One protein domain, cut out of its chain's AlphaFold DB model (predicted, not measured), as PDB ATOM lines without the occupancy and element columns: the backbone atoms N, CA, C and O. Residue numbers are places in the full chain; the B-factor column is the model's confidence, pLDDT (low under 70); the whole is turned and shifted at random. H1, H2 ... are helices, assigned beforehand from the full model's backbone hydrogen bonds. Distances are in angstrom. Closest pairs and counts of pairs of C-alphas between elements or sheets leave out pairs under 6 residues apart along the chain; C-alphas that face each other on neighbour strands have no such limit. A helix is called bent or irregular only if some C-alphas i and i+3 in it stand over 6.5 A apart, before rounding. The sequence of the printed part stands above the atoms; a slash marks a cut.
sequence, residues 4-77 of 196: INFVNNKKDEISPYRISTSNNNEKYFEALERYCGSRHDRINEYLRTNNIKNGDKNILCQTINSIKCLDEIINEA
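This is residues 4 to 77 of the 196 residues of the protein "ADPrib_exo_Tox domain-containing protein" of Streptococcus periodonticum (UniProt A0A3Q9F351). A long straight helix, H3, is crossed at about a right angle by the first arm, H2a, of a sharply bent helix, H2, whose two arms make an L. The second arm, H2b, turns off at about a right angle to the first, while the short helix H1 lies toward the far end of H3, and a long loop, residues 10 to 25, leads from H1 to H2a. The printed part has 74 residues, with three named helices in the order H1, H2, H3 and no named strand; the class is all helix. It is compact, with a radius of gyration of the C-alphas of 12.5 A, yet elongated in outline, spanning 36 by 23 by 20 A.

H1, residues 4 to 9, touches no helix. H2, residues 26 to 49, was assigned as one helix by its hydrogen bonds but is bent: C-alphas 38 and 41 are 7.8 A apart. Its arms, H2a at residues 26 to 38 and H2b at residues 41 to 49, are about perpendicular, at 89 degrees. H1 is close to H2a but not clearly touching; their closest C-alphas, those of Val 7 and Tyr 28, are 7.6 A apart. These two run opposite ways at a steep tilt of 38 degrees, only just past shallow. H1 and H2b are apart. H3, residues 57 to 76, touches H2a with its residues 65 to 73 alone, about perpendicular at 73 degrees; the closest C-alphas, those of Ala 31 and Ser 66, are 4.5 A apart. H3 only just touches H2b, with 3 pairs of C-alphas within 8 A, the closest those of Ile 43 and Thr 63 at 6.1 A. In H1, H2b and H3 every O i to N i+4 pair is within hydrogen-bond range; in H2a 8 of 9 are.

H1 begins at C-alpha 4, (35.807, -26.878, 26.442), and is 8.7 A long. H2a measures 16.6 A from C-alpha 26 to C-alpha 38 and is irregular, with C-alphas 35 and 38 at 6.7 A. H2b begins at C-alpha 41, (39.895, -49.549, 13.876), and measures 11.8 A. H3 is 28.6 A long and ends at C-alpha 76, (47.346, -31.280, 27.468).

The two C-alphas farthest apart, those of Asn 5 and Asn 54, are 37.6 A from each other. The printed part has no cut. The link from H1 to H2 is long, 16 residues, and that from H2 to H3 is short, 7 residues. The mean pLDDT of the printed part is 75.6; 24 residues are under 70, among them residues 11 to 26 and 53 to 55.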
ATOM      1  N   ILE A   4      36.301 -28.049  27.185       68.69
ATOM      2  CA  ILE A   4      35.807 -26.878  26.442       68.69
ATOM      3  C   ILE A   4      36.786 -25.706  26.570       68.69
ATOM      4  O   ILE A   4      37.132 -25.078  25.572       68.69
ATOM      5  N   ASN A   5      37.283 -25.443  27.778       67.88
ATOM      6  CA  ASN A   5      38.260 -24.388  28.014       67.88
ATOM      7  C   ASN A   5      39.616 -24.713  27.370       67.88
ATOM      8  O   ASN A   5      40.245 -23.812  26.830       67.88
ATOM      9  N   PHE A   6      40.043 -25.984  27.365       73.94
ATOM     10  CA  PHE A   6      41.230 -26.417  26.617       73.94
ATOM     11  C   PHE A   6      41.099 -26.082  25.124       73.94
ATOM     12  O   PHE A   6      41.976 -25.420  24.573       73.94
ATOM     13  N   VAL A   7      39.983 -26.459  24.488       70.88
ATOM     14  CA  VAL A   7      39.755 -26.155  23.068       70.88
ATOM     15  C   VAL A   7      39.675 -24.649  22.831       70.88
ATOM     16  O   VAL A   7      40.311 -24.162  21.902       70.88
ATOM     17  N   ASN A   8      38.943 -23.904  23.666       69.94
ATOM     18  CA  ASN A   8      38.822 -22.446  23.554       69.94
ATOM     19  C   ASN A   8      40.175 -21.734  23.621       69.94
ATOM     20  O   ASN A   8      40.415 -20.851  22.806       69.94
ATOM     21  N   ASN A   9      41.071 -22.161  24.510       68.88
ATOM     22  CA  ASN A   9      42.406 -21.574  24.638       68.88
ATOM     23  C   ASN A   9      43.324 -21.874  23.441       68.88
ATOM     24  O   ASN A   9      44.331 -21.198  23.264       68.88
ATOM     25  N   LYS A  10      42.998 -22.888  22.634       70.19
ATOM     26  CA  LYS A  10      43.797 -23.328  21.482       70.19
ATOM     27  C   LYS A  10      43.309 -22.787  20.137       70.19
ATOM     28  O   LYS A  10      43.949 -23.049  19.122       70.19
ATOM     29  N   LYS A  11      42.194 -22.047  20.102       60.97
ATOM     30  CA  LYS A  11      41.586 -21.538  18.854       60.97
ATOM     31  C   LYS A  11      42.470 -20.557  18.094       60.97
ATOM     32  O   LYS A  11      42.413 -20.528  16.870       60.97
ATOM     33  N   ASP A  12      43.291 -19.797  18.810       53.62
ATOM     34  CA  ASP A  12      44.140 -18.760  18.220       53.62
ATOM     35  C   ASP A  12      45.467 -19.316  17.667       53.62
ATOM     36  O   ASP A  12      46.202 -18.618  16.968       53.62
ATOM     37  N   GLU A  13      45.778 -20.592  17.926       55.91
ATOM     38  CA  GLU A  13      46.942 -21.259  17.344       55.91
ATOM     39  C   GLU A  13      46.605 -21.720  15.916       55.91
ATOM     40  O   GLU A  13      45.863 -22.686  15.712       55.91
ATOM     41  N   ILE A  14      47.180 -21.053  14.905       53.03
ATOM     42  CA  ILE A  14      47.129 -21.520  13.512       53.03
ATOM     43  C   ILE A  14      47.713 -22.932  13.473       53.03
ATOM     44  O   ILE A  14      48.926 -23.133  13.557       53.03
ATOM     45  N   SER A  15      46.844 -23.934  13.353       49.12
ATOM     46  CA  SER A  15      47.304 -25.311  13.292       49.12
ATOM     47  C   SER A  15      47.957 -25.568  11.931       49.12
ATOM     48  O   SER A  15      47.322 -25.331  10.902       49.12
ATOM     49  N   PRO A  16      49.174 -26.138  11.885       48.53
ATOM     50  CA  PRO A  16      49.787 -26.562  10.626       48.53
ATOM     51  C   PRO A  16      49.044 -27.746   9.977       48.53
ATOM     52  O   PRO A  16      49.386 -28.165   8.872       48.53
ATOM     53  N   TYR A  17      48.022 -28.291  10.644       50.22
ATOM     54  CA  TYR A  17      47.246 -29.447  10.216       50.22
ATOM     55  C   TYR A  17      45.811 -29.010   9.909       50.22
ATOM     56  O   TYR A  17      44.959 -28.958  10.794       50.22
ATOM     57  N   ARG A  18      45.530 -28.683   8.640       47.22
ATOM     58  CA  ARG A  18      44.149 -28.475   8.180       47.22
ATOM     59  C   ARG A  18      43.419 -29.816   8.216       47.22
ATOM     60  O   ARG A  18      43.661 -30.674   7.368       47.22
ATOM     61  N   ILE A  19      42.555 -29.997   9.206       50.25
ATOM     62  CA  ILE A  19      41.517 -31.027   9.168       50.25
ATOM     63  C   ILE A  19      40.277 -30.373   8.544       50.25
ATOM     64  O   ILE A  19      40.048 -29.176   8.720       50.25
ATOM     65  N   SER A  20      39.602 -31.092   7.656       43.41
ATOM     66  CA  SER A  20      38.584 -30.528   6.775       43.41
ATOM     67  C   SER A  20      37.229 -30.529   7.473       43.41
ATOM     68  O   SER A  20      36.593 -31.575   7.447       43.41
ATOM     69  N   THR A  21      36.767 -29.359   7.923       41.34
ATOM     70  CA  THR A  21      35.467 -28.743   7.574       41.34
ATOM     71  C   THR A  21      35.356 -27.329   8.188       41.34
ATOM     72  O   THR A  21      36.333 -26.759   8.669       41.34
ATOM     73  N   SER A  22      34.204 -26.691   8.005       43.59
ATOM     74  CA  SER A  22      33.937 -25.259   7.900       43.59
ATOM     75  C   SER A  22      33.685 -24.473   9.198       43.59
ATOM     76  O   SER A  22      33.079 -23.410   9.106       43.59
ATOM     77  N   ASN A  23      34.137 -24.895  10.385       43.88
ATOM     78  CA  ASN A  23      34.074 -24.032  11.582       43.88
ATOM     79  C   ASN A  23      35.311 -24.131  12.492       43.88
ATOM     80  O   ASN A  23      35.835 -25.202  12.787       43.88
ATOM     81  N   ASN A  24      35.740 -22.977  13.008       48.75
ATOM     82  CA  ASN A  24      37.011 -22.721  13.706       48.75
ATOM     83  C   ASN A  24      37.239 -23.430  15.067       48.75
ATOM     84  O   ASN A  24      38.113 -23.022  15.824       48.75
ATOM     85  N   ASN A  25      36.530 -24.521  15.378       53.56
ATOM     86  CA  ASN A  25      36.780 -25.365  16.562       53.56
ATOM     87  C   ASN A  25      36.991 -26.847  16.204       53.56
ATOM     88  O   ASN A  25      37.190 -27.666  17.097       53.56
ATOM     89  N   GLU A  26      36.909 -27.218  14.924       65.44
ATOM     90  CA  GLU A  26      36.576 -28.587  14.520       65.44
ATOM     91  C   GLU A  26      37.709 -29.609  14.654       65.44
ATOM     92  O   GLU A  26      37.403 -30.757  14.922       65.44
ATOM     93  N   LYS A  27      39.002 -29.260  14.572       76.00
ATOM     94  CA  LYS A  27      40.065 -30.287  14.434       76.00
ATOM     95  C   LYS A  27      40.122 -31.319  15.578       76.00
ATOM     96  O   LYS A  27      40.282 -32.513  15.334       76.00
ATOM     97  N   TYR A  28      39.996 -30.873  16.831       80.38
ATOM     98  CA  TYR A  28      40.086 -31.757  17.998       80.38
ATOM     99  C   TYR A  28      38.820 -32.599  18.153       80.38
ATOM    100  O   TYR A  28      38.906 -33.795  18.436       80.38
ATOM    101  N   PHE A  29      37.659 -31.996  17.887       79.69
ATOM    102  CA  PHE A  29      36.385 -32.704  17.852       79.69
ATOM    103  C   PHE A  29      36.306 -33.682  16.688       79.69
ATOM    104  O   PHE A  29      35.861 -34.796  16.888       79.69
ATOM    105  N   GLU A  30      36.801 -33.323  15.509       80.88
ATOM    106  CA  GLU A  30      36.857 -34.193  14.340       80.88
ATOM    107  C   GLU A  30      37.819 -35.360  14.589       80.88
ATOM    108  O   GLU A  30      37.515 -36.496  14.244       80.88
ATOM    109  N   ALA A  31      38.962 -35.127  15.240       86.81
ATOM    110  CA  ALA A  31      39.864 -36.207  15.633       86.81
ATOM    111  C   ALA A  31      39.202 -37.175  16.632       86.81
ATOM    112  O   ALA A  31      39.302 -38.393  16.450       86.81
ATOM    113  N   LEU A  32      38.497 -36.651  17.643       87.00
ATOM    114  CA  LEU A  32      37.718 -37.462  18.583       87.00
ATOM    115  C   LEU A  32      36.561 -38.186  17.896       87.00
ATOM    116  O   LEU A  32      36.378 -39.367  18.155       87.00
ATOM    117  N   GLU A  33      35.826 -37.528  17.005       84.44
ATOM    118  CA  GLU A  33      34.692 -38.096  16.270       84.44
ATOM    119  C   GLU A  33      35.143 -39.217  15.341       84.44
ATOM    120  O   GLU A  33      34.555 -40.296  15.295       84.44
ATOM    121  N   ARG A  34      36.253 -39.009  14.632       84.38
ATOM    122  CA  ARG A  34      36.847 -40.048  13.793       84.38
ATOM    123  C   ARG A  34      37.268 -41.241  14.637       84.38
ATOM    124  O   ARG A  34      37.037 -42.372  14.214       84.38
ATOM    125  N   TYR A  35      37.868 -41.012  15.805       88.38
ATOM    126  CA  TYR A  35      38.238 -42.105  16.696       88.38
ATOM    127  C   TYR A  35      36.996 -42.809  17.266       88.38
ATOM    128  O   TYR A  35      36.781 -43.974  16.955       88.38
ATOM    129  N   CYS A  36      36.155 -42.112  18.028       82.31
ATOM    130  CA  CYS A  36      35.018 -42.688  18.758       82.31
ATOM    131  C   CYS A  36      33.914 -43.227  17.837       82.31
ATOM    132  O   CYS A  36      33.278 -44.223  18.168       82.31
ATOM    133  N   GLY A  37      33.711 -42.605  16.675       76.62
ATOM    134  CA  GLY A  37      32.693 -43.000  15.710       76.62
ATOM    135  C   GLY A  37      33.137 -44.174  14.852       76.62
ATOM    136  O   GLY A  37      32.947 -45.338  15.196       76.62
ATOM    137  N   SER A  38      33.691 -43.881  13.676       69.44
ATOM    138  CA  SER A  38      33.758 -44.871  12.592       69.44
ATOM    139  C   SER A  38      35.170 -45.281  12.160       69.44
ATOM    140  O   SER A  38      35.301 -45.916  11.108       69.44
ATOM    141  N   ARG A  39      36.234 -44.827  12.843       79.12
ATOM    142  CA  ARG A  39      37.631 -45.031  12.393       79.12
ATOM    143  C   ARG A  39      38.623 -45.441  13.493       79.12
ATOM    144  O   ARG A  39      39.823 -45.466  13.201       79.12
ATOM    145  N   HIS A  40      38.194 -45.769  14.722       85.25
ATOM    146  CA  HIS A  40      39.116 -46.279  15.760       85.25
ATOM    147  C   HIS A  40      39.930 -47.483  15.265       85.25
ATOM    148  O   HIS A  40      41.115 -47.605  15.578       85.25
ATOM    149  N   ASP A  41      39.302 -48.364  14.488       85.12
ATOM    150  CA  ASP A  41      39.895 -49.549  13.876       85.12
ATOM    151  C   ASP A  41      41.074 -49.171  12.973       85.12
ATOM    152  O   ASP A  41      42.183 -49.652  13.191       85.12
ATOM    153  N   ARG A  42      40.874 -48.230  12.045       86.88
ATOM    154  CA  ARG A  42      41.896 -47.781  11.087       86.88
ATOM    155  C   ARG A  42      43.031 -47.022  11.757       86.88
ATOM    156  O   ARG A  42      44.191 -47.217  11.402       86.88
ATOM    157  N   ILE A  43      42.711 -46.163  12.726       91.81
ATOM    158  CA  ILE A  43      43.722 -45.413  13.482       91.81
ATOM    159  C   ILE A  43      44.608 -46.388  14.266       91.81
ATOM    160  O   ILE A  43      45.836 -46.321  14.175       91.81
ATOM    161  N   ASN A  44      44.007 -47.325  15.002       92.88
ATOM    162  CA  ASN A  44      44.764 -48.304  15.779       92.88
ATOM    163  C   ASN A  44      45.491 -49.319  14.883       92.88
ATOM    164  O   ASN A  44      46.606 -49.719  15.214       92.88
ATOM    165  N   GLU A  45      44.917 -49.725  13.750       91.06
ATOM    166  CA  GLU A  45      45.586 -50.572  12.755       91.06
ATOM    167  C   GLU A  45      46.839 -49.887  12.208       91.06
ATOM    168  O   GLU A  45      47.914 -50.492  12.227       91.06
ATOM    169  N   TYR A  46      46.738 -48.613  11.814       92.62
ATOM    170  CA  TYR A  46      47.888 -47.835  11.362       92.62
ATOM    171  C   TYR A  46      48.956 -47.725  12.452       92.62
ATOM    172  O   TYR A  46      50.120 -48.005  12.194       92.62
ATOM    173  N   LEU A  47      48.583 -47.422  13.697       93.50
ATOM    174  CA  LEU A  47      49.538 -47.369  14.813       93.50
ATOM    175  C   LEU A  47      50.219 -48.720  15.092       93.50
ATOM    176  O   LEU A  47      51.366 -48.771  15.547       93.50
ATOM    177  N   ARG A  48      49.531 -49.837  14.831       92.38
ATOM    178  CA  ARG A  48      50.069 -51.187  15.046       92.38
ATOM    179  C   ARG A  48      50.970 -51.644  13.900       92.38
ATOM    180  O   ARG A  48      51.999 -52.266  14.168       92.38
ATOM    181  N   THR A  49      50.602 -51.330  12.662       90.69
ATOM    182  CA  THR A  49      51.184 -51.923  11.443       90.69
ATOM    183  C   THR A  49      51.990 -50.943  10.590       90.69
ATOM    184  O   THR A  49      52.731 -51.385   9.719       90.69
ATOM    185  N   ASN A  50      51.863 -49.635  10.833       87.31
ATOM    186  CA  ASN A  50      52.284 -48.544   9.946       87.31
ATOM    187  C   ASN A  50      51.672 -48.607   8.534       87.31
ATOM    188  O   ASN A  50      52.185 -47.973   7.615       87.31
ATOM    189  N   ASN A  51      50.560 -49.329   8.361       83.56
ATOM    190  CA  ASN A  51      49.880 -49.501   7.081       83.56
ATOM    191  C   ASN A  51      48.439 -48.987   7.148       83.56
ATOM    192  O   ASN A  51      47.777 -49.079   8.179       83.56
ATOM    193  N   ILE A  52      47.942 -48.466   6.024       74.38
ATOM    194  CA  ILE A  52      46.526 -48.131   5.845       74.38
ATOM    195  C   ILE A  52      45.964 -48.985   4.728       74.38
ATOM    196  O   ILE A  52      46.469 -48.978   3.601       74.38
ATOM    197  N   LYS A  53      44.879 -49.694   5.041       66.25
ATOM    198  CA  LYS A  53      44.124 -50.476   4.069       66.25
ATOM    199  C   LYS A  53      43.690 -49.565   2.911       66.25
ATOM    200  O   LYS A  53      43.023 -48.556   3.129       66.25
ATOM    201  N   ASN A  54      44.077 -49.938   1.690       63.12
ATOM    202  CA  ASN A  54      43.767 -49.276   0.412       63.12
ATOM    203  C   ASN A  54      44.575 -48.018   0.031       63.12
ATOM    204  O   ASN A  54      44.211 -47.372  -0.945       63.12
ATOM    205  N   GLY A  55      45.675 -47.677   0.715       60.19
ATOM    206  CA  GLY A  55      46.714 -46.770   0.177       60.19
ATOM    207  C   GLY A  55      46.299 -45.336  -0.207       60.19
ATOM    208  O   GLY A  55      47.096 -44.618  -0.809       60.19
ATOM    209  N   ASP A  56      45.082 -44.898   0.122       79.12
ATOM    210  CA  ASP A  56      44.593 -43.559  -0.204       79.12
ATOM    211  C   ASP A  56      45.369 -42.502   0.602       79.12
ATOM    212  O   ASP A  56      45.311 -42.452   1.838       79.12
ATOM    213  N   LYS A  57      46.098 -41.638  -0.115       81.06
ATOM    214  CA  LYS A  57      46.920 -40.563   0.459       81.06
ATOM    215  C   LYS A  57      46.107 -39.608   1.334       81.06
ATOM    216  O   LYS A  57      46.633 -39.120   2.337       81.06
ATOM    217  N   ASN A  58      44.841 -39.364   1.003       80.75
ATOM    218  CA  ASN A  58      43.975 -38.493   1.792       80.75
ATOM    219  C   ASN A  58      43.587 -39.163   3.110       80.75
ATOM    220  O   ASN A  58      43.664 -38.534   4.165       80.75
ATOM    221  N   ILE A  59      43.250 -40.456   3.076       81.25
ATOM    222  CA  ILE A  59      42.951 -41.231   4.288       81.25
ATOM    223  C   ILE A  59      44.187 -41.298   5.191       81.25
ATOM    224  O   ILE A  59      44.060 -41.149   6.408       81.25
ATOM    225  N   LEU A  60      45.381 -41.459   4.616       84.19
ATOM    226  CA  LEU A  60      46.643 -41.413   5.355       84.19
ATOM    227  C   LEU A  60      46.898 -40.068   6.016       84.19
ATOM    228  O   LEU A  60      47.142 -40.028   7.223       84.19
ATOM    229  N   CYS A  61      46.787 -38.976   5.265       83.69
ATOM    230  CA  CYS A  61      46.963 -37.636   5.809       83.69
ATOM    231  C   CYS A  61      45.989 -37.374   6.965       83.69
ATOM    232  O   CYS A  61      46.402 -36.965   8.050       83.69
ATOM    233  N   GLN A  62      44.710 -37.703   6.775       84.94
ATOM    234  CA  GLN A  62      43.701 -37.534   7.813       84.94
ATOM    235  C   GLN A  62      43.975 -38.411   9.042       84.94
ATOM    236  O   GLN A  62      43.827 -37.936  10.161       84.94
ATOM    237  N   THR A  63      44.409 -39.661   8.856       87.56
ATOM    238  CA  THR A  63      44.725 -40.584   9.962       87.56
ATOM    239  C   THR A  63      45.902 -40.066  10.787       87.56
ATOM    240  O   THR A  63      45.822 -40.019  12.013       87.56
ATOM    241  N   ILE A  64      46.970 -39.606  10.126       88.81
ATOM    242  CA  ILE A  64      48.134 -38.999  10.784       88.81
ATOM    243  C   ILE A  64      47.728 -37.732  11.544       88.81
ATOM    244  O   ILE A  64      48.143 -37.550  12.687       88.81
ATOM    245  N   ASN A  65      46.904 -36.872  10.944       86.94
ATOM    246  CA  ASN A  65      46.432 -35.653  11.601       86.94
ATOM    247  C   ASN A  65      45.541 -35.969  12.811       86.94
ATOM    248  O   ASN A  65      45.732 -35.367  13.865       86.94
ATOM    249  N   SER A  66      44.641 -36.954  12.709       89.19
ATOM    250  CA  SER A  66      43.841 -37.412  13.853       89.19
ATOM    251  C   SER A  66      44.728 -37.909  14.993       89.19
ATOM    252  O   SER A  66      44.501 -37.523  16.131       89.19
ATOM    253  N   ILE A  67      45.773 -38.694  14.707       92.31
ATOM    254  CA  ILE A  67      46.724 -39.171  15.728       92.31
ATOM    255  C   ILE A  67      47.425 -37.999  16.419       92.31
ATOM    256  O   ILE A  67      47.484 -37.962  17.643       92.31
ATOM    257  N   LYS A  68      47.916 -37.013  15.662       90.06
ATOM    258  CA  LYS A  68      48.560 -35.826  16.248       90.06
ATOM    259  C   LYS A  68      47.612 -35.067  17.173       90.06
ATOM    260  O   LYS A  68      47.980 -34.752  18.298       90.06
ATOM    261  N   CYS A  69      46.380 -34.832  16.730       88.69
ATOM    262  CA  CYS A  69      45.383 -34.147  17.547       88.69
ATOM    263  C   CYS A  69      44.971 -34.955  18.784       88.69
ATOM    264  O   CYS A  69      44.814 -34.369  19.848       88.69
ATOM    265  N   LEU A  70      44.830 -36.279  18.678       91.44
ATOM    266  CA  LEU A  70      44.561 -37.150  19.827       91.44
ATOM    267  C   LEU A  70      45.728 -37.148  20.822       91.44
ATOM    268  O   LEU A  70      45.494 -37.100  22.028       91.44
ATOM    269  N   ASP A  71      46.973 -37.149  20.339       92.19
ATOM    270  CA  ASP A  71      48.158 -37.023  21.189       92.19
ATOM    271  C   ASP A  71      48.185 -35.667  21.912       92.19
ATOM    272  O   ASP A  71      48.434 -35.638  23.114       92.19
ATOM    273  N   GLU A  72      47.910 -34.555  21.224       89.38
ATOM    274  CA  GLU A  72      47.803 -33.217  21.836       89.38
ATOM    275  C   GLU A  72      46.713 -33.191  22.918       89.38
ATOM    276  O   GLU A  72      46.978 -32.823  24.063       89.38
ATOM    277  N   ILE A  73      45.508 -33.675  22.589       87.56
ATOM    278  CA  ILE A  73      44.383 -33.772  23.526       87.56
ATOM    279  C   ILE A  73      44.786 -34.564  24.772       87.56
ATOM    280  O   ILE A  73      44.639 -34.072  25.885       87.56
ATOM    281  N   ILE A  74      45.303 -35.783  24.611       90.62
ATOM    282  CA  ILE A  74      45.631 -36.639  25.756       90.62
ATOM    283  C   ILE A  74      46.783 -36.050  26.574       90.62
ATOM    284  O   ILE A  74      46.842 -36.271  27.781       90.62
ATOM    285  N   ASN A  75      47.698 -35.299  25.958       87.44
ATOM    286  CA  ASN A  75      48.836 -34.725  26.665       87.44
ATOM    287  C   ASN A  75      48.516 -33.460  27.458       87.44
ATOM    288  O   ASN A  75      49.171 -33.254  28.484       87.44
ATOM    289  N   GLU A  76      47.579 -32.644  26.980       83.50
ATOM    290  CA  GLU A  76      47.346 -31.280  27.468       83.50
ATOM    291  C   GLU A  76      45.981 -31.089  28.138       83.50
ATOM    292  O   GLU A  76      45.816 -30.184  28.959       83.50
ATOM    293  N   ALA A  77      44.994 -31.930  27.818       82.88
ATOM    294  CA  ALA A  77      43.690 -31.864  28.457       82.88
ATOM    295  C   ALA A  77      43.781 -32.244  29.951       82.88
ATOM    296  O   ALA A  77      44.736 -32.902  30.383       82.88
TER     297      ALA A  77